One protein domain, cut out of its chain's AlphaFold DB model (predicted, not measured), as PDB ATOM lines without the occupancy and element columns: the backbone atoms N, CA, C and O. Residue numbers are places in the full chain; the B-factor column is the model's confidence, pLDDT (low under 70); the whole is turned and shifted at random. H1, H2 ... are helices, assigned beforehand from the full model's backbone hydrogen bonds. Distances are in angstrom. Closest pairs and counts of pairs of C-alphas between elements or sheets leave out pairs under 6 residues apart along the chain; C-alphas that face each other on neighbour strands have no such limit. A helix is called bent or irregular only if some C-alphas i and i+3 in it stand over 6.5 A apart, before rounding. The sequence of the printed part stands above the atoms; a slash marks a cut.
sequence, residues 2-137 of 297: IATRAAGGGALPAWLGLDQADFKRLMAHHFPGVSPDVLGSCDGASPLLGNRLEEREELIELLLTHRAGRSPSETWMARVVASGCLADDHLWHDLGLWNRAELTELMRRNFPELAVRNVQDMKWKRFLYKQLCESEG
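This is residues 2 to 137 of the 297 residues of an uncharacterized protein of Allochromatium tepidum (UniProt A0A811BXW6). A compact body of crossed helices is built round H6 in its middle, with the small helices H1, H2 and H4 and the longer H3 gathered on one side of it. On the other side H5 folds back along H6 as a hairpin and H10 crosses H5 nearly at a right angle, while H7, H8 and H9 follow one another round a further side; residues 40 to 52 make a long loop from the first group to H5. The printed part has 136 residues with ten named helices, H1 to H10 in order along the chain, and no named strand; the class is all helix. It is compact, with a radius of gyration of the C-alphas of 14.5 A, and spans 42 by 33 by 25 A.

Start at H6, residues 73 to 85, the hub, which touches four other helices. Look next at H5, residues 53 to 65: it touches H6 and forms a helical hairpin with it, opposite ways at a steep tilt of 40 degrees, and the closest C-alphas, those of Leu 63 and Ala 78, are 5.5 A apart. With residues 73 to 76 alone H6 touches H3, residues 20 to 30, opposite ways at a steep tilt of 60 degrees; the closest C-alphas are those of Leu 26 and Ser 73, 6.7 A apart. With residues 79 to 83 alone it touches H2, residues 14 to 17, where the C-alphas of Gly 17 and Ser 83 come closest, at 5.7 A. H7, residues 91 to 94, and H6 touch only at the corner by their link, closest at the C-alphas of Gly 84 and Asp 94, 5.3 A apart. Walk outward to H4, residues 36 to 39, which touches H3 at the C-alphas of Lys 24 and Pro 36, the closest pair, 5.7 A apart. H4 also touches H1, residues 2 to 6, closest at the C-alphas of Ala 6 and Leu 39, 5.5 A apart. Beyond H7, H8, residues 100 to 110, touches it, closest at the C-alphas of Trp 92 and Leu 103, 5.6 A apart. H9, residues 112 to 117, touches H8 at a steep tilt of 59 degrees, opposite ways, with the C-alphas of Arg 108 and Ala 115 closest at 5.3 A. H10, residues 124 to 136, touches H5 about perpendicular, at 90 degrees, through its residues 128 to 132 and residues 58 to 62 of H5; the C-alphas of Leu 62 and Leu 132 are closest, 7.0 A apart. H3 and H5, for instance, are apart. Every O i to N i+4 pair is within hydrogen-bond range in H1, H3, H5, H6, H8, H9 and H10, while H2, H4 and H7 are too short for such a pair.

Find C-alpha 73 at (34.411, -44.126, -16.327); from there H6 runs 18.3 A to C-alpha 85. H5 runs 18.4 A from Leu 53 to Thr 65, H3 15.5 A from Gln 20 to His 30, and H8 15.6 A from Arg 100 to Asn 110. Go back to C-alpha 2 at (25.080, -51.421, -7.809) for the beginning of H1, from Ile 2 to Ala 6. Ala 14 to Gly 17 make H2, Leu 91 to Asp 94 make H7, and Pro 112 to Arg 117 make H9. H4, from Pro 36 to Leu 39, is irregular: its C-alphas 36 and 39 are 7.4 A apart. H10 runs 19.3 A from Trp 124 to C-alpha 136 at (57.930, -46.015, -2.941).

The two C-alphas farthest apart are those of Gly 33 and Gly 137, at 47.0 A. The printed part has no cut. The link from H4 to H5, residues 40 to 52, is long, and its C-alphas lie 14 to 21 A from the mean of the C-alphas. The mean pLDDT of the printed part is 84.3; look for values under 70 at residues 40 to 52, 120 to 121 and 133 to 137.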
ATOM      1  N   ILE A   2      26.264 -52.247  -8.174       88.75
ATOM      2  CA  ILE A   2      25.080 -51.421  -7.809       88.75
ATOM      3  C   ILE A   2      23.901 -52.269  -7.313       88.75
ATOM      4  O   ILE A   2      23.381 -52.004  -6.237       88.75
ATOM      5  N   ALA A   3      23.514 -53.309  -8.060       87.75
ATOM      6  CA  ALA A   3      22.417 -54.198  -7.665       87.75
ATOM      7  C   ALA A   3      22.685 -54.881  -6.312       87.75
ATOM      8  O   ALA A   3      21.819 -54.910  -5.445       87.75
ATOM      9  N   THR A   4      23.912 -55.364  -6.109       87.56
ATOM     10  CA  THR A   4      24.358 -55.975  -4.851       87.56
ATOM     11  C   THR A   4      24.264 -54.993  -3.687       87.56
ATOM     12  O   THR A   4      23.718 -55.337  -2.645       87.56
ATOM     13  N   ARG A   5      24.719 -53.749  -3.886       85.12
ATOM     14  CA  ARG A   5      24.662 -52.698  -2.866       85.12
ATOM     15  C   ARG A   5      23.224 -52.299  -2.532       85.12
ATOM     16  O   ARG A   5      22.909 -52.154  -1.356       85.12
ATOM     17  N   ALA A   6      22.353 -52.184  -3.538       83.75
ATOM     18  CA  ALA A   6      20.925 -51.904  -3.356       83.75
ATOM     19  C   ALA A   6      20.201 -53.013  -2.567       83.75
ATOM     20  O   ALA A   6      19.240 -52.744  -1.854       83.75
ATOM     21  N   ALA A   7      20.686 -54.255  -2.658       84.12
ATOM     22  CA  ALA A   7      20.200 -55.390  -1.875       84.12
ATOM     23  C   ALA A   7      20.861 -55.517  -0.483       84.12
ATOM     24  O   ALA A   7      20.615 -56.498   0.215       84.12
ATOM     25  N   GLY A   8      21.704 -54.560  -0.074       80.25
ATOM     26  CA  GLY A   8      22.404 -54.579   1.216       80.25
ATOM     27  C   GLY A   8      23.656 -55.466   1.271       80.25
ATOM     28  O   GLY A   8      24.168 -55.703   2.359       80.25
ATOM     29  N   GLY A   9      24.153 -55.957   0.132       80.81
ATOM     30  CA  GLY A   9      25.371 -56.766   0.040       80.81
ATOM     31  C   GLY A   9      26.619 -55.981  -0.385       80.81
ATOM     32  O   GLY A   9      26.537 -54.849  -0.872       80.81
ATOM     33  N   GLY A  10      27.782 -56.629  -0.266       83.81
ATOM     34  CA  GLY A  10      29.097 -56.015  -0.491       83.81
ATOM     35  C   GLY A  10      29.542 -55.127   0.676       83.81
ATOM     36  O   GLY A  10      28.795 -54.908   1.625       83.81
ATOM     37  N   ALA A  11      30.764 -54.603   0.590       85.00
ATOM     38  CA  ALA A  11      31.392 -53.798   1.644       85.00
ATOM     39  C   ALA A  11      31.675 -52.346   1.214       85.00
ATOM     40  O   ALA A  11      32.319 -51.583   1.931       85.00
ATOM     41  N   LEU A  12      31.212 -51.948   0.024       87.31
ATOM     42  CA  LEU A  12      31.437 -50.604  -0.495       87.31
ATOM     43  C   LEU A  12      30.684 -49.529   0.318       87.31
ATOM     44  O   LEU A  12      29.500 -49.718   0.613       87.31
ATOM     45  N   PRO A  13      31.314 -48.366   0.589       84.00
ATOM     46  CA  PRO A  13      30.656 -47.237   1.247       84.00
ATOM     47  C   PRO A  13      29.465 -46.677   0.457       84.00
ATOM     48  O   PRO A  13      29.155 -47.114  -0.660       84.00
ATOM     49  N   ALA A  14      28.811 -45.663   1.032       83.75
ATOM     50  CA  ALA A  14      27.778 -44.892   0.343       83.75
ATOM     51  C   ALA A  14      28.247 -44.432  -1.048       83.75
ATOM     52  O   ALA A  14      29.424 -44.109  -1.243       83.75
ATOM     53  N   TRP A  15      27.339 -44.475  -2.028       87.56
ATOM     54  CA  TRP A  15      27.630 -44.143  -3.433       87.56
ATOM     55  C   TRP A  15      28.829 -44.901  -4.036       87.56
ATOM     56  O   TRP A  15      29.538 -44.383  -4.898       87.56
ATOM     57  N   LEU A  16      29.075 -46.137  -3.581       88.94
ATOM     58  CA  LEU A  16      30.219 -46.973  -3.977       88.94
ATOM     59  C   LEU A  16      31.594 -46.376  -3.604       88.94
ATOM     60  O   LEU A  16      32.607 -46.737  -4.202       88.94
ATOM     61  N   GLY A  17      31.641 -45.458  -2.633       87.19
ATOM     62  CA  GLY A  17      32.854 -44.722  -2.263       87.19
ATOM     63  C   GLY A  17      33.169 -43.530  -3.175       87.19
ATOM     64  O   GLY A  17      34.306 -43.049  -3.183       87.19
ATOM     65  N   LEU A  18      32.187 -43.063  -3.951       89.56
ATOM     66  CA  LEU A  18      32.231 -41.814  -4.712       89.56
ATOM     67  C   LEU A  18      31.517 -40.690  -3.952       89.56
ATOM     68  O   LEU A  18      30.769 -40.937  -3.008       89.56
ATOM     69  N   ASP A  19      31.707 -39.447  -4.392       88.00
ATOM     70  CA  ASP A  19      30.766 -38.390  -4.033       88.00
ATOM     71  C   ASP A  19      29.461 -38.530  -4.838       88.00
ATOM     72  O   ASP A  19      29.388 -39.206  -5.873       88.00
ATOM     73  N   GLN A  20      28.406 -37.877  -4.358       86.75
ATOM     74  CA  GLN A  20      27.078 -37.991  -4.953       86.75
ATOM     75  C   GLN A  20      27.028 -37.475  -6.407       86.75
ATOM     76  O   GLN A  20      26.226 -37.964  -7.207       86.75
ATOM     77  N   ALA A  21      27.851 -36.488  -6.768       88.38
ATOM     78  CA  ALA A  21      27.861 -35.915  -8.111       88.38
ATOM     79  C   ALA A  21      28.537 -36.863  -9.111       88.38
ATOM     80  O   ALA A  21      27.997 -37.107 -10.194       88.38
ATOM     81  N   ASP A  22      29.676 -37.441  -8.737       91.31
ATOM     82  CA  ASP A  22      30.398 -38.443  -9.515       91.31
ATOM     83  C   ASP A  22      29.583 -39.728  -9.670       91.31
ATOM     84  O   ASP A  22      29.504 -40.268 -10.773       91.31
ATOM     85  N   PHE A  23      28.885 -40.173  -8.621       90.94
ATOM     86  CA  PHE A  23      27.975 -41.314  -8.727       90.94
ATOM     87  C   PHE A  23      26.828 -41.054  -9.716       90.94
ATOM     88  O   PHE A  23      26.545 -41.891 -10.575       90.94
ATOM     89  N   LYS A  24      26.202 -39.869  -9.671       90.56
ATOM     90  CA  LYS A  24      25.161 -39.480 -10.643       90.56
ATOM     91  C   LYS A  24      25.687 -39.473 -12.079       90.56
ATOM     92  O   LYS A  24      24.993 -39.936 -12.986       90.56
ATOM     93  N   ARG A  25      26.913 -38.988 -12.298       93.19
ATOM     94  CA  ARG A  25      27.563 -39.005 -13.620       93.19
ATOM     95  C   ARG A  25      27.881 -40.426 -14.085       93.19
ATOM     96  O   ARG A  25      27.630 -40.737 -15.247       93.19
ATOM     97  N   LEU A  26      28.355 -41.292 -13.187       93.62
ATOM     98  CA  LEU A  26      28.568 -42.714 -13.462       93.62
ATOM     99  C   LEU A  26      27.266 -43.386 -13.906       93.62
ATOM    100  O   LEU A  26      27.251 -44.074 -14.929       93.62
ATOM    101  N   MET A  27      26.173 -43.154 -13.174       93.25
ATOM    102  CA  MET A  27      24.850 -43.693 -13.500       93.25
ATOM    103  C   MET A  27      24.369 -43.224 -14.872       93.25
ATOM    104  O   MET A  27      23.997 -44.050 -15.700       93.25
ATOM    105  N   ALA A  28      24.449 -41.920 -15.150       92.50
ATOM    106  CA  ALA A  28      24.057 -41.366 -16.445       92.50
ATOM    107  C   ALA A  28      24.895 -41.924 -17.611       92.50
ATOM    108  O   ALA A  28      24.384 -42.077 -18.718       92.50
ATOM    109  N   HIS A  29      26.170 -42.238 -17.365       93.69
ATOM    110  CA  HIS A  29      27.080 -42.755 -18.380       93.69
ATOM    111  C   HIS A  29      26.849 -44.240 -18.702       93.69
ATOM    112  O   HIS A  29      26.835 -44.614 -19.872       93.69
ATOM    113  N   HIS A  30      26.678 -45.094 -17.688       92.31
ATOM    114  CA  HIS A  30      26.561 -46.547 -17.887       92.31
ATOM    115  C   HIS A  30      25.126 -47.063 -17.979       92.31
ATOM    116  O   HIS A  30      24.900 -48.110 -18.583       92.31
ATOM    117  N   PHE A  31      24.170 -46.352 -17.384       92.31
ATOM    118  CA  PHE A  31      22.782 -46.788 -17.255       92.31
ATOM    119  C   PHE A  31      21.819 -45.659 -17.653       92.31
ATOM    120  O   PHE A  31      21.006 -45.220 -16.831       92.31
ATOM    121  N   PRO A  32      21.894 -45.158 -18.903       88.06
ATOM    122  CA  PRO A  32      20.990 -44.111 -19.362       88.06
ATOM    123  C   PRO A  32      19.539 -44.602 -19.252       88.06
ATOM    124  O   PRO A  32      19.167 -45.609 -19.849       88.06
ATOM    125  N   GLY A  33      18.728 -43.904 -18.455       86.19
ATOM    126  CA  GLY A  33      17.326 -44.257 -18.193       86.19
ATOM    127  C   GLY A  33      17.054 -44.904 -16.830       86.19
ATOM    128  O   GLY A  33      15.892 -45.088 -16.482       86.19
ATOM    129  N   VAL A  34      18.084 -45.199 -16.030       87.50
ATOM    130  CA  VAL A  34      17.919 -45.644 -14.637       87.50
ATOM    131  C   VAL A  34      18.035 -44.446 -13.696       87.50
ATOM    132  O   VAL A  34      18.966 -43.648 -13.816       87.50
ATOM    133  N   SER A  35      17.101 -44.313 -12.745       84.56
ATOM    134  CA  SER A  35      17.172 -43.247 -11.739       84.56
ATOM    135  C   SER A  35      18.432 -43.405 -10.872       84.56
ATOM    136  O   SER A  35      18.690 -44.506 -10.375       84.56
ATOM    137  N   PRO A  36      19.207 -42.329 -10.640       77.56
ATOM    138  CA  PRO A  36      20.376 -42.375  -9.767       77.56
ATOM    139  C   PRO A  36      20.013 -42.589  -8.290       77.56
ATOM    140  O   PRO A  36      20.890 -42.934  -7.504       77.56
ATOM    141  N   ASP A  37      18.742 -42.456  -7.906       79.44
ATOM    142  CA  ASP A  37      18.287 -42.646  -6.521       79.44
ATOM    143  C   ASP A  37      18.128 -44.131  -6.130       79.44
ATOM    144  O   ASP A  37      17.573 -44.454  -5.083       79.44
ATOM    145  N   VAL A  38      18.652 -45.055  -6.947       78.19
ATOM    146  CA  VAL A  38      18.603 -46.513  -6.730       78.19
ATOM    147  C   VAL A  38      19.260 -46.974  -5.418       78.19
ATOM    148  O   VAL A  38      18.929 -48.045  -4.920       78.19
ATOM    149  N   LEU A  39      20.165 -46.174  -4.839       74.00
ATOM    150  CA  LEU A  39      20.819 -46.446  -3.548       74.00
ATOM    151  C   LEU A  39      20.242 -45.624  -2.377       74.00
ATOM    152  O   LEU A  39      20.707 -45.759  -1.246       74.00
ATOM    153  N   GLY A  40      19.217 -44.794  -2.615       63.31
ATOM    154  CA  GLY A  40      18.735 -43.787  -1.660       63.31
ATOM    155  C   GLY A  40      18.210 -44.328  -0.321       63.31
ATOM    156  O   GLY A  40      18.195 -43.593   0.660       63.31
ATOM    157  N   SER A  41      17.818 -45.604  -0.247       58.06
ATOM    158  CA  SER A  41      17.400 -46.285   0.991       58.06
ATOM    159  C   SER A  41      18.546 -46.981   1.743       58.06
ATOM    160  O   SER A  41      18.359 -47.388   2.887       58.06
ATOM    161  N   CYS A  42      19.722 -47.123   1.122       56.59
ATOM    162  CA  CYS A  42      20.877 -47.881   1.625       56.59
ATOM    163  C   CYS A  42      22.028 -46.976   2.106       56.59
ATOM    164  O   CYS A  42      22.924 -47.436   2.820       56.59
ATOM    165  N   ASP A  43      22.006 -45.701   1.711       57.22
ATOM    166  CA  ASP A  43      23.006 -44.681   2.040       57.22
ATOM    167  C   ASP A  43      22.674 -43.983   3.377       57.22
ATOM    168  O   ASP A  43      22.558 -42.761   3.472       57.22
ATOM    169  N   GLY A  44      22.511 -44.773   4.442       52.53
ATOM    170  CA  GLY A  44      22.752 -44.286   5.802       52.53
ATOM    171  C   GLY A  44      24.256 -44.090   6.018       52.53
ATOM    172  O   GLY A  44      25.051 -44.694   5.298       52.53
ATOM    173  N   ALA A  45      24.648 -43.247   6.982       46.88
ATOM    174  CA  ALA A  45      26.044 -42.923   7.292       46.88
ATOM    175  C   ALA A  45      26.915 -44.192   7.386       46.88
ATOM    176  O   ALA A  45      26.962 -44.855   8.421       46.88
ATOM    177  N   SER A  46      27.595 -44.548   6.290       50.44
ATOM    178  CA  SER A  46      28.679 -45.525   6.339       50.44
ATOM    179  C   SER A  46      29.772 -44.938   7.223       50.44
ATOM    180  O   SER A  46      29.995 -43.724   7.144       50.44
ATOM    181  N   PRO A  47      30.453 -45.757   8.044       45.56
ATOM    182  CA  PRO A  47      31.607 -45.290   8.789       45.56
ATOM    183  C   PRO A  47      32.528 -44.603   7.791       45.56
ATOM    184  O   PRO A  47      32.885 -45.190   6.765       45.56
ATOM    185  N   LEU A  48      32.816 -43.326   8.045       46.62
ATOM    186  CA  LEU A  48      33.816 -42.591   7.291       46.62
ATOM    187  C   LEU A  48      35.036 -43.502   7.187       46.62
ATOM    188  O   LEU A  48      35.437 -44.097   8.190       46.62
ATOM    189  N   LEU A  49      35.576 -43.630   5.974       52.69
ATOM    190  CA  LEU A  49      36.946 -44.077   5.752       52.69
ATOM    191  C   LEU A  49      37.792 -43.398   6.834       52.69
ATOM    192  O   LEU A  49      37.964 -42.185   6.772       52.69
ATOM    193  N   GLY A  50      38.148 -44.133   7.889       52.66
ATOM    194  CA  GLY A  50      38.740 -43.559   9.092       52.66
ATOM    195  C   GLY A  50      40.173 -43.115   8.814       52.66
ATOM    196  O   GLY A  50      40.465 -42.441   7.835       52.66
ATOM    197  N   ASN A  51      41.124 -43.581   9.614       52.88
ATOM    198  CA  ASN A  51      42.546 -43.244   9.467       52.88
ATOM    199  C   ASN A  51      43.222 -43.861   8.210       52.88
ATOM    200  O   ASN A  51      44.440 -43.958   8.163       52.88
ATOM    201  N   ARG A  52      42.452 -44.315   7.205       66.56
ATOM    202  CA  ARG A  52      42.920 -45.000   5.978       66.56
ATOM    203  C   ARG A  52      42.708 -44.160   4.708       66.56
ATOM    204  O   ARG A  52      42.614 -44.699   3.609       66.56
ATOM    205  N   LEU A  53      42.566 -42.840   4.856       72.25
ATOM    206  CA  LEU A  53      42.380 -41.919   3.727       72.25
ATOM    207  C   LEU A  53      43.631 -41.831   2.845       72.25
ATOM    208  O   LEU A  53      43.489 -41.918   1.631       72.25
ATOM    209  N   GLU A  54      44.821 -41.755   3.446       73.31
ATOM    210  CA  GLU A  54      46.103 -41.753   2.718       73.31
ATOM    211  C   GLU A  54      46.249 -43.012   1.849       73.31
ATOM    212  O   GLU A  54      46.437 -42.926   0.641       73.31
ATOM    213  N   GLU A  55      46.001 -44.186   2.437       79.62
ATOM    214  CA  GLU A  55      46.033 -45.475   1.732       79.62
ATOM    215  C   GLU A  55      45.047 -45.523   0.550       79.62
ATOM    216  O   GLU A  55      45.330 -46.088  -0.509       79.62
ATOM    217  N   ARG A  56      43.862 -44.918   0.711       86.50
ATOM    218  CA  ARG A  56      42.892 -44.813  -0.382       86.50
ATOM    219  C   ARG A  56      43.435 -43.961  -1.524       86.50
ATOM    220  O   ARG A  56      43.188 -44.293  -2.683       86.50
ATOM    221  N   GLU A  57      44.084 -42.849  -1.204       88.06
ATOM    222  CA  GLU A  57      44.617 -41.906  -2.186       88.06
ATOM    223  C   GLU A  57      45.778 -42.518  -2.975       88.06
ATOM    224  O   GLU A  57      45.744 -42.462  -4.203       88.06
ATOM    225  N   GLU A  58      46.696 -43.219  -2.310       87.12
ATOM    226  CA  GLU A  58      47.787 -43.973  -2.946       87.12
ATOM    227  C   GLU A  58      47.250 -45.027  -3.935       87.12
ATOM    228  O   GLU A  58      47.677 -45.111  -5.090       87.12
ATOM    229  N   LEU A  59      46.241 -45.811  -3.529       91.88
ATOM    230  CA  LEU A  59      45.589 -46.787  -4.411       91.88
ATOM    231  C   LEU A  59      44.907 -46.122  -5.613       91.88
ATOM    232  O   LEU A  59      44.963 -46.652  -6.726       91.88
ATOM    233  N   ILE A  60      44.243 -44.981  -5.401       94.69
ATOM    234  CA  ILE A  60      43.632 -44.206  -6.485       94.69
ATOM    235  C   ILE A  60      44.713 -43.739  -7.457       94.69
ATOM    236  O   ILE A  60      44.534 -43.893  -8.664       94.69
ATOM    237  N   GLU A  61      45.822 -43.201  -6.960       94.75
ATOM    238  CA  GLU A  61      46.930 -42.719  -7.780       94.75
ATOM    239  C   GLU A  61      47.545 -43.842  -8.620       94.75
ATOM    240  O   GLU A  61      47.675 -43.697  -9.842       94.75
ATOM    241  N   LEU A  62      47.815 -45.002  -8.014       94.75
ATOM    242  CA  LEU A  62      48.286 -46.193  -8.724       94.75
ATOM    243  C   LEU A  62      47.325 -46.599  -9.851       94.75
ATOM    244  O   LEU A  62      47.739 -46.822 -10.991       94.75
ATOM    245  N   LEU A  63      46.028 -46.698  -9.550       97.31
ATOM    246  CA  LEU A  63      45.014 -47.111 -10.525       97.31
ATOM    247  C   LEU A  63      44.866 -46.086 -11.657       97.31
ATOM    248  O   LEU A  63      44.749 -46.468 -12.822       97.31
ATOM    249  N   LEU A  64      44.897 -44.791 -11.341       96.94
ATOM    250  CA  LEU A  64      44.814 -43.717 -12.331       96.94
ATOM    251  C   LEU A  64      46.050 -43.658 -13.232       96.94
ATOM    252  O   LEU A  64      45.902 -43.385 -14.425       96.94
ATOM    253  N   THR A  65      47.232 -43.950 -12.690       96.19
ATOM    254  CA  THR A  65      48.490 -44.029 -13.449       96.19
ATOM    255  C   THR A  65      48.433 -45.123 -14.516       96.19
ATOM    256  O   THR A  65      48.937 -44.937 -15.619       96.19
ATOM    257  N   HIS A  66      47.741 -46.230 -14.228       96.25
ATOM    258  CA  HIS A  66      47.647 -47.399 -15.110       96.25
ATOM    259  C   HIS A  66      46.283 -47.579 -15.800       96.25
ATOM    260  O   HIS A  66      45.938 -48.683 -16.242       96.25
ATOM    261  N   ARG A  67      45.475 -46.518 -15.890       96.56
ATOM    262  CA  ARG A  67      44.159 -46.569 -16.548       96.56
ATOM    263  C   ARG A  67      44.271 -46.761 -18.063       96.56
ATOM    264  O   ARG A  67      45.235 -46.331 -18.689       96.56
ATOM    265  N   ALA A  68      43.252 -47.367 -18.673       96.38
ATOM    266  CA  ALA A  68      43.247 -47.676 -20.105       96.38
ATOM    267  C   ALA A  68      43.231 -46.435 -21.022       96.38
ATOM    268  O   ALA A  68      43.613 -46.538 -22.188       96.38
ATOM    269  N   GLY A  69      42.756 -45.289 -20.526       94.88
ATOM    270  CA  GLY A  69      42.652 -44.035 -21.267       94.88
ATOM    271  C   GLY A  69      41.527 -44.012 -22.307       94.88
ATOM    272  O   GLY A  69      41.571 -43.201 -23.228       94.88
ATOM    273  N   ARG A  70      40.531 -44.899 -22.199       94.38
ATOM    274  CA  ARG A  70      39.466 -45.101 -23.199       94.38
ATOM    275  C   ARG A  70      38.136 -44.481 -22.795       94.38
ATOM    276  O   ARG A  70      37.328 -44.165 -23.664       94.38
ATOM    277  N   SER A  71      37.886 -44.347 -21.496       94.50
ATOM    278  CA  SER A  71      36.611 -43.872 -20.966       94.50
ATOM    279  C   SER A  71      36.799 -42.993 -19.729       94.50
ATOM    280  O   SER A  71      37.609 -43.329 -18.860       94.50
ATOM    281  N   PRO A  72      36.002 -41.918 -19.564       92.00
ATOM    282  CA  PRO A  72      35.952 -41.182 -18.302       92.00
ATOM    283  C   PRO A  72      35.516 -42.070 -17.127       92.00
ATOM    284  O   PRO A  72      35.867 -41.776 -15.993       92.00
ATOM    285  N   SER A  73      34.826 -43.190 -17.379       94.88
ATOM    286  CA  SER A  73      34.411 -44.126 -16.327       94.88
ATOM    287  C   SER A  73      35.559 -44.744 -15.533       94.88
ATOM    288  O   SER A  73      35.351 -45.204 -14.413       94.88
ATOM    289  N   GLU A  74      36.762 -44.781 -16.102       96.50
ATOM    290  CA  GLU A  74      37.943 -45.362 -15.460       96.50
ATOM    291  C   GLU A  74      38.327 -44.608 -14.185       96.50
ATOM    292  O   GLU A  74      38.797 -45.222 -13.230       96.50
ATOM    293  N   THR A  75      38.086 -43.292 -14.132       96.75
ATOM    294  CA  THR A  75      38.405 -42.480 -12.951       96.75
ATOM    295  C   THR A  75      37.465 -42.793 -11.791       96.75
ATOM    296  O   THR A  75      37.913 -42.942 -10.653       96.75
ATOM    297  N   TRP A  76      36.173 -42.979 -12.071       96.44
ATOM    298  CA  TRP A  76      35.224 -43.452 -11.069       96.44
ATOM    299  C   TRP A  76      35.532 -44.891 -10.660       96.44
ATOM    300  O   TRP A  76      35.508 -45.207  -9.474       96.44
ATOM    301  N   MET A  77      35.897 -45.752 -11.615       97.06
ATOM    302  CA  MET A  77      36.259 -47.134 -11.311       97.06
ATOM    303  C   MET A  77      37.489 -47.223 -10.403       97.06
ATOM    304  O   MET A  77      37.501 -48.046  -9.495       97.06
ATOM    305  N   ALA A  78      38.489 -46.355 -10.587       97.12
ATOM    306  CA  ALA A  78      39.667 -46.306  -9.720       97.12
ATOM    307  C   ALA A  78      39.271 -46.052  -8.259       97.12
ATOM    308  O   ALA A  78      39.692 -46.771  -7.357       97.12
ATOM    309  N   ARG A  79      38.373 -45.087  -8.032       95.69
ATOM    310  CA  ARG A  79      37.850 -44.759  -6.698       95.69
ATOM    311  C   ARG A  79      37.020 -45.894  -6.097       95.69
ATOM    312  O   ARG A  79      37.162 -46.178  -4.909       95.69
ATOM    313  N   VAL A  80      36.193 -46.562  -6.904       95.06
ATOM    314  CA  VAL A  80      35.374 -47.707  -6.465       95.06
ATOM    315  C   VAL A  80      36.268 -48.887  -6.069       95.06
ATOM    316  O   VAL A  80      36.114 -49.440  -4.982       95.06
ATOM    317  N   VAL A  81      37.249 -49.238  -6.906       96.12
ATOM    318  CA  VAL A  81      38.201 -50.327  -6.634       96.12
ATOM    319  C   VAL A  81      39.057 -50.030  -5.405       96.12
ATOM    320  O   VAL A  81      39.193 -50.904  -4.549       96.12
ATOM    321  N   ALA A  82      39.583 -48.809  -5.275       93.62
ATOM    322  CA  ALA A  82      40.336 -48.392  -4.094       93.62
ATOM    323  C   ALA A  82      39.487 -48.496  -2.820       93.62
ATOM    324  O   ALA A  82      39.941 -49.042  -1.822       93.62
ATOM    325  N   SER A  83      38.223 -48.067  -2.873       90.81
ATOM    326  CA  SER A  83      37.300 -48.181  -1.736       90.81
ATOM    327  C   SER A  83      37.036 -49.643  -1.354       90.81
ATOM    328  O   SER A  83      37.050 -49.975  -0.174       90.81
ATOM    329  N   GLY A  84      36.881 -50.537  -2.337       90.12
ATOM    330  CA  GLY A  84      36.760 -51.978  -2.089       90.12
ATOM    331  C   GLY A  84      38.027 -52.606  -1.493       90.12
ATOM    332  O   GLY A  84      37.939 -53.562  -0.729       90.12
ATOM    333  N   CYS A  85      39.215 -52.062  -1.778       88.88
ATOM    334  CA  CYS A  85      40.467 -52.556  -1.195       88.88
ATOM    335  C   CYS A  85      40.583 -52.290   0.316       88.88
ATOM    336  O   CYS A  85      41.393 -52.929   0.982       88.88
ATOM    337  N   LEU A  86      39.768 -51.393   0.869       83.75
ATOM    338  CA  LEU A  86      39.834 -51.024   2.283       83.75
ATOM    339  C   LEU A  86      38.910 -51.856   3.176       83.75
ATOM    340  O   LEU A  86      39.033 -51.774   4.394       83.75
ATOM    341  N   ALA A  87      38.029 -52.669   2.600       79.50
ATOM    342  CA  ALA A  87      37.229 -53.636   3.346       79.50
ATOM    343  C   ALA A  87      38.069 -54.858   3.779       79.50
ATOM    344  O   ALA A  87      39.265 -54.925   3.485       79.50
ATOM    345  N   ASP A  88      37.466 -55.831   4.461       70.69
ATOM    346  CA  ASP A  88      38.200 -56.929   5.108       70.69
ATOM    347  C   ASP A  88      38.275 -58.222   4.268       70.69
ATOM    348  O   ASP A  88      39.203 -59.013   4.450       70.69
ATOM    349  N   ASP A  89      37.386 -58.416   3.284       74.81
ATOM    350  CA  ASP A  89      37.286 -59.661   2.508       74.81
ATOM    351  C   ASP A  89      38.109 -59.637   1.196       74.81
ATOM    352  O   ASP A  89      39.017 -58.824   0.961       74.81
ATOM    353  N   HIS A  90      37.859 -60.611   0.311       80.56
ATOM    354  CA  HIS A  90      38.375 -60.597  -1.054       80.56
ATOM    355  C   HIS A  90      37.735 -59.461  -1.854       80.56
ATOM    356  O   HIS A  90      36.517 -59.342  -1.915       80.56
ATOM    357  N   LEU A  91      38.557 -58.736  -2.619       88.94
ATOM    358  CA  LEU A  91      38.127 -57.553  -3.377       88.94
ATOM    359  C   LEU A  91      36.881 -57.767  -4.260       88.94
ATOM    360  O   LEU A  91      36.069 -56.864  -4.404       88.94
ATOM    361  N   TRP A  92      36.705 -58.942  -4.873       92.25
ATOM    362  CA  TRP A  92      35.524 -59.187  -5.710       92.25
ATOM    363  C   TRP A  92      34.237 -59.244  -4.870       92.25
ATOM    364  O   TRP A  92      33.213 -58.728  -5.307       92.25
ATOM    365  N   HIS A  93      34.310 -59.809  -3.661       88.00
ATOM    366  CA  HIS A  93      33.212 -59.861  -2.700       88.00
ATOM    367  C   HIS A  93      32.944 -58.469  -2.115       88.00
ATOM    368  O   HIS A  93      31.803 -58.012  -2.131       88.00
ATOM    369  N   ASP A  94      34.003 -57.748  -1.727       87.38
ATOM    370  CA  ASP A  94      33.921 -56.372  -1.217       87.38
ATOM    371  C   ASP A  94      33.215 -55.432  -2.207       87.38
ATOM    372  O   ASP A  94      32.352 -54.638  -1.831       87.38
ATOM    373  N   LEU A  95      33.530 -55.562  -3.500       92.31
ATOM    374  CA  LEU A  95      32.895 -54.807  -4.584       92.31
ATOM    375  C   LEU A  95      31.450 -55.250  -4.873       92.31
ATOM    376  O   LEU A  95      30.721 -54.580  -5.611       92.31
ATOM    377  N   GLY A  96      31.017 -56.387  -4.331       91.38
ATOM    378  CA  GLY A  96      29.727 -56.992  -4.636       91.38
ATOM    379  C   GLY A  96      29.653 -57.514  -6.073       91.38
ATOM    380  O   GLY A  96      28.647 -57.302  -6.758       91.38
ATOM    381  N   LEU A  97      30.733 -58.111  -6.570       93.50
ATOM    382  CA  LEU A  97      30.758 -58.910  -7.800       93.50
ATOM    383  C   LEU A  97      30.392 -60.361  -7.464       93.50
ATOM    384  O   LEU A  97      30.523 -60.784  -6.317       93.50
ATOM    385  N   TRP A  98      29.932 -61.138  -8.442       88.69
ATOM    386  CA  TRP A  98      29.476 -62.509  -8.178       88.69
ATOM    387  C   TRP A  98      30.612 -63.522  -8.122       88.69
ATOM    388  O   TRP A  98      30.475 -64.576  -7.505       88.69
ATOM    389  N   ASN A  99      31.728 -63.232  -8.785       89.44
ATOM    390  CA  ASN A  99      32.890 -64.102  -8.778       89.44
ATOM    391  C   ASN A  99      34.172 -63.340  -9.133       89.44
ATOM    392  O   ASN A  99      34.176 -62.190  -9.575       89.44
ATOM    393  N   ARG A 100      35.295 -64.039  -8.977       89.94
ATOM    394  CA  ARG A 100      36.629 -63.524  -9.280       89.94
ATOM    395  C   ARG A 100      36.844 -63.184 -10.762       89.94
ATOM    396  O   ARG A 100      37.620 -62.275 -11.051       89.94
ATOM    397  N   ALA A 101      36.202 -63.892 -11.692       91.00
ATOM    398  CA  ALA A 101      36.390 -63.659 -13.125       91.00
ATOM    399  C   ALA A 101      35.830 -62.292 -13.551       91.00
ATOM    400  O   ALA A 101      36.475 -61.598 -14.334       91.00
ATOM    401  N   GLU A 102      34.709 -61.857 -12.966       94.62
ATOM    402  CA  GLU A 102      34.158 -60.512 -13.187       94.62
ATOM    403  C   GLU A 102      35.114 -59.411 -12.732       94.62
ATOM    404  O   GLU A 102      35.282 -58.411 -13.428       94.62
ATOM    405  N   LEU A 103      35.791 -59.611 -11.595       95.00
ATOM    406  CA  LEU A 103      36.817 -58.677 -11.141       95.00
ATOM    407  C   LEU A 103      37.992 -58.633 -12.119       95.00
ATOM    408  O   LEU A 103      38.462 -57.556 -12.470       95.00
ATOM    409  N   THR A 104      38.459 -59.788 -12.591       93.25
ATOM    410  CA  THR A 104      39.541 -59.836 -13.580       93.25
ATOM    411  C   THR A 104      39.158 -59.124 -14.878       93.25
ATOM    412  O   THR A 104      39.982 -58.393 -15.424       93.25
ATOM    413  N   GLU A 105      37.921 -59.272 -15.350       95.31
ATOM    414  CA  GLU A 105      37.446 -58.575 -16.548       95.31
ATOM    415  C   GLU A 105      37.319 -57.061 -16.327       95.31
ATOM    416  O   GLU A 105      37.768 -56.265 -17.153       95.31
ATOM    417  N   LEU A 106      36.806 -56.647 -15.165       96.31
ATOM    418  CA  LEU A 106      36.778 -55.246 -14.751       96.31
ATOM    419  C   LEU A 106      38.185 -54.639 -14.772       96.31
ATOM    420  O   LEU A 106      38.379 -53.558 -15.335       96.31
ATOM    421  N   MET A 107      39.170 -55.340 -14.208       96.75
ATOM    422  CA  MET A 107      40.552 -54.869 -14.172       96.75
ATOM    423  C   MET A 107      41.185 -54.838 -15.565       96.75
ATOM    424  O   MET A 107      41.840 -53.859 -15.898       96.75
ATOM    425  N   ARG A 108      40.948 -55.837 -16.424       95.69
ATOM    426  CA  ARG A 108      41.430 -55.827 -17.820       95.69
ATOM    427  C   ARG A 108      40.866 -54.664 -18.625       95.69
ATOM    428  O   ARG A 108      41.585 -54.068 -19.423       95.69
ATOM    429  N   ARG A 109      39.589 -54.339 -18.419       95.94
ATOM    430  CA  ARG A 109      38.913 -53.260 -19.139       95.94
ATOM    431  C   ARG A 109      39.394 -51.877 -18.709       95.94
ATOM    432  O   ARG A 109      39.588 -51.026 -19.572       95.94
ATOM    433  N   ASN A 110      39.536 -51.646 -17.404       97.44
ATOM    434  CA  ASN A 110      39.816 -50.313 -16.860       97.44
ATOM    435  C   ASN A 110      41.314 -50.064 -16.619       97.44
ATOM    436  O   ASN A 110      41.759 -48.931 -16.769       97.44
ATOM    437  N   PHE A 111      42.086 -51.108 -16.297       97.44
ATOM    438  CA  PHE A 111      43.500 -51.041 -15.895       97.44
ATOM    439  C   PHE A 111      44.342 -52.142 -16.583       97.44
ATOM    440  O   PHE A 111      44.908 -53.020 -15.921       97.44
ATOM    441  N   PRO A 112      44.407 -52.157 -17.929       96.38
ATOM    442  CA  PRO A 112      44.968 -53.267 -18.700       96.38
ATOM    443  C   PRO A 112      46.441 -53.541 -18.388       96.38
ATOM    444  O   PRO A 112      46.848 -54.699 -18.363       96.38
ATOM    445  N   GLU A 113      47.235 -52.506 -18.110       95.00
ATOM    446  CA  GLU A 113      48.653 -52.671 -17.780       95.00
ATOM    447  C   GLU A 113      48.841 -53.437 -16.462       95.00
ATOM    448  O   GLU A 113      49.604 -54.404 -16.406       95.00
ATOM    449  N   LEU A 114      48.074 -53.079 -15.428       94.88
ATOM    450  CA  LEU A 114      48.039 -53.809 -14.159       94.88
ATOM    451  C   LEU A 114      47.562 -55.253 -14.358       94.88
ATOM    452  O   LEU A 114      48.105 -56.176 -13.753       94.88
ATOM    453  N   ALA A 115      46.590 -55.476 -15.245       93.44
ATOM    454  CA  ALA A 115      46.101 -56.817 -15.541       93.44
ATOM    455  C   ALA A 115      47.112 -57.710 -16.259       93.44
ATOM    456  O   ALA A 115      47.183 -58.897 -15.949       93.44
ATOM    457  N   VAL A 116      47.913 -57.153 -17.168       92.31
ATOM    458  CA  VAL A 116      49.010 -57.885 -17.816       92.31
ATOM    459  C   VAL A 116      50.115 -58.214 -16.811       92.31
ATOM    460  O   VAL A 116      50.658 -59.314 -16.848       92.31
ATOM    461  N   ARG A 117      50.423 -57.300 -15.884       90.44
ATOM    462  CA  ARG A 117      51.441 -57.503 -14.838       90.44
ATOM    463  C   ARG A 117      51.039 -58.544 -13.784       90.44
ATOM    464  O   ARG A 117      51.913 -59.162 -13.176       90.44
ATOM    465  N   ASN A 118      49.745 -58.795 -13.578       86.25
ATOM    466  CA  ASN A 118      49.254 -59.823 -12.654       86.25
ATOM    467  C   ASN A 118      49.349 -61.249 -13.252       86.25
ATOM    468  O   ASN A 118      48.352 -61.946 -13.433       86.25
ATOM    469  N   VAL A 119      50.572 -61.688 -13.572       72.94
ATOM    470  CA  VAL A 119      50.871 -62.914 -14.345       72.94
ATOM    471  C   VAL A 119      50.676 -64.236 -13.590       72.94
ATOM    472  O   VAL A 119      50.552 -65.283 -14.216       72.94
ATOM    473  N   GLN A 120      50.642 -64.216 -12.256       68.69
ATOM    474  CA  GLN A 120      50.524 -65.426 -11.420       68.69
ATOM    475  C   GLN A 120      49.108 -65.658 -10.883       68.69
ATOM    476  O   GLN A 120      48.941 -66.367  -9.892       68.69
ATOM    477  N   ASP A 121      48.098 -65.013 -11.475       69.00
ATOM    478  CA  ASP A 121      46.732 -65.018 -10.951       69.00
ATOM    479  C   ASP A 121      46.726 -64.699  -9.441       69.00
ATOM    480  O   ASP A 121      46.165 -65.412  -8.603       69.00
ATOM    481  N   MET A 122      47.425 -63.629  -9.053       76.44
ATOM    482  CA  MET A 122      47.431 -63.188  -7.663       76.44
ATOM    483  C   MET A 122      46.052 -62.624  -7.309       76.44
ATOM    484  O   MET A 122      45.405 -61.968  -8.130       76.44
ATOM    485  N   LYS A 123      45.620 -62.817  -6.052       84.12
ATOM    486  CA  LYS A 123      44.459 -62.100  -5.502       84.12
ATOM    487  C   LYS A 123      44.650 -60.597  -5.765       84.12
ATOM    488  O   LYS A 123      45.682 -60.048  -5.397       84.12
ATOM    489  N   TRP A 124      43.677 -59.940  -6.388       88.31
ATOM    490  CA  TRP A 124      43.830 -58.565  -6.889       88.31
ATOM    491  C   TRP A 124      44.248 -57.547  -5.832       88.31
ATOM    492  O   TRP A 124      45.177 -56.787  -6.065       88.31
ATOM    493  N   LYS A 125      43.634 -57.608  -4.647       86.38
ATOM    494  CA  LYS A 125      44.021 -56.812  -3.474       86.38
ATOM    495  C   LYS A 125      45.524 -56.955  -3.208       86.38
ATOM    496  O   LYS A 125      46.274 -55.994  -3.291       86.38
ATOM    497  N   ARG A 126      45.988 -58.204  -3.067       75.06
ATOM    498  CA  ARG A 126      47.403 -58.567  -2.874       75.06
ATOM    499  C   ARG A 126      48.317 -57.994  -3.960       75.06
ATOM    500  O   ARG A 126      49.419 -57.554  -3.658       75.06
ATOM    501  N   PHE A 127      47.885 -58.054  -5.216       87.06
ATOM    502  CA  PHE A 127      48.653 -57.538  -6.345       87.06
ATOM    503  C   PHE A 127      48.782 -56.007  -6.305       87.06
ATOM    504  O   PHE A 127      49.889 -55.504  -6.453       87.06
ATOM    505  N   LEU A 128      47.692 -55.279  -6.049       88.69
ATOM    506  CA  LEU A 128      47.695 -53.811  -6.015       88.69
ATOM    507  C   LEU A 128      48.593 -53.262  -4.900       88.69
ATOM    508  O   LEU A 128      49.447 -52.425  -5.173       88.69
ATOM    509  N   TYR A 129      48.497 -53.805  -3.681       81.25
ATOM    510  CA  TYR A 129      49.389 -53.401  -2.584       81.25
ATOM    511  C   TYR A 129      50.858 -53.714  -2.874       81.25
ATOM    512  O   TYR A 129      51.734 -52.930  -2.528       81.25
ATOM    513  N   LYS A 130      51.145 -54.825  -3.567       78.00
ATOM    514  CA  LYS A 130      52.510 -55.121  -4.017       78.00
ATOM    515  C   LYS A 130      53.036 -54.030  -4.962       78.00
ATOM    516  O   LYS A 130      54.195 -53.654  -4.839       78.00
ATOM    517  N   GLN A 131      52.212 -53.530  -5.888       85.31
ATOM    518  CA  GLN A 131      52.627 -52.459  -6.805       85.31
ATOM    519  C   GLN A 131      52.897 -51.134  -6.078       85.31
ATOM    520  O   GLN A 131      53.868 -50.469  -6.423       85.31
ATOM    521  N   LEU A 132      52.113 -50.788  -5.047       80.19
ATOM    522  CA  LEU A 132      52.397 -49.618  -4.201       80.19
ATOM    523  C   LEU A 132      53.769 -49.740  -3.528       80.19
ATOM    524  O   LEU A 132      54.620 -48.867  -3.692       80.19
ATOM    525  N   CYS A 133      54.033 -50.879  -2.878       67.75
ATOM    526  CA  CYS A 133      55.312 -51.141  -2.214       67.75
ATOM    527  C   CYS A 133      56.524 -51.065  -3.160       67.75
ATOM    528  O   CYS A 133      57.592 -50.620  -2.752       67.75
ATOM    529  N   GLU A 134      56.384 -51.518  -4.410       69.50
ATOM    530  CA  GLU A 134      57.465 -51.472  -5.406       69.50
ATOM    531  C   GLU A 134      57.766 -50.044  -5.896       69.50
ATOM    532  O   GLU A 134      58.875 -49.790  -6.364       69.50
ATOM    533  N   SER A 135      56.814 -49.111  -5.778       67.62
ATOM    534  CA  SER A 135      56.955 -47.736  -6.272       67.62
ATOM    535  C   SER A 135      57.613 -46.759  -5.285       67.62
ATOM    536  O   SER A 135      58.284 -45.828  -5.728       67.62
ATOM    537  N   GLU A 136      57.494 -46.983  -3.970       56.94
ATOM    538  CA  GLU A 136      57.930 -46.015  -2.941       56.94
ATOM    539  C   GLU A 136      59.334 -46.258  -2.357       56.94
ATOM    540  O   GLU A 136      59.869 -45.409  -1.647       56.94
ATOM    541  N   GLY A 137      59.977 -47.394  -2.646       45.41
ATOM    542  CA  GLY A 137      61.382 -47.652  -2.281       45.41
ATOM    543  C   GLY A 137      61.716 -47.715  -0.775       45.41
ATOM    544  O   GLY A 137      62.864 -48.001  -0.436       45.41
TER     545      GLY A 137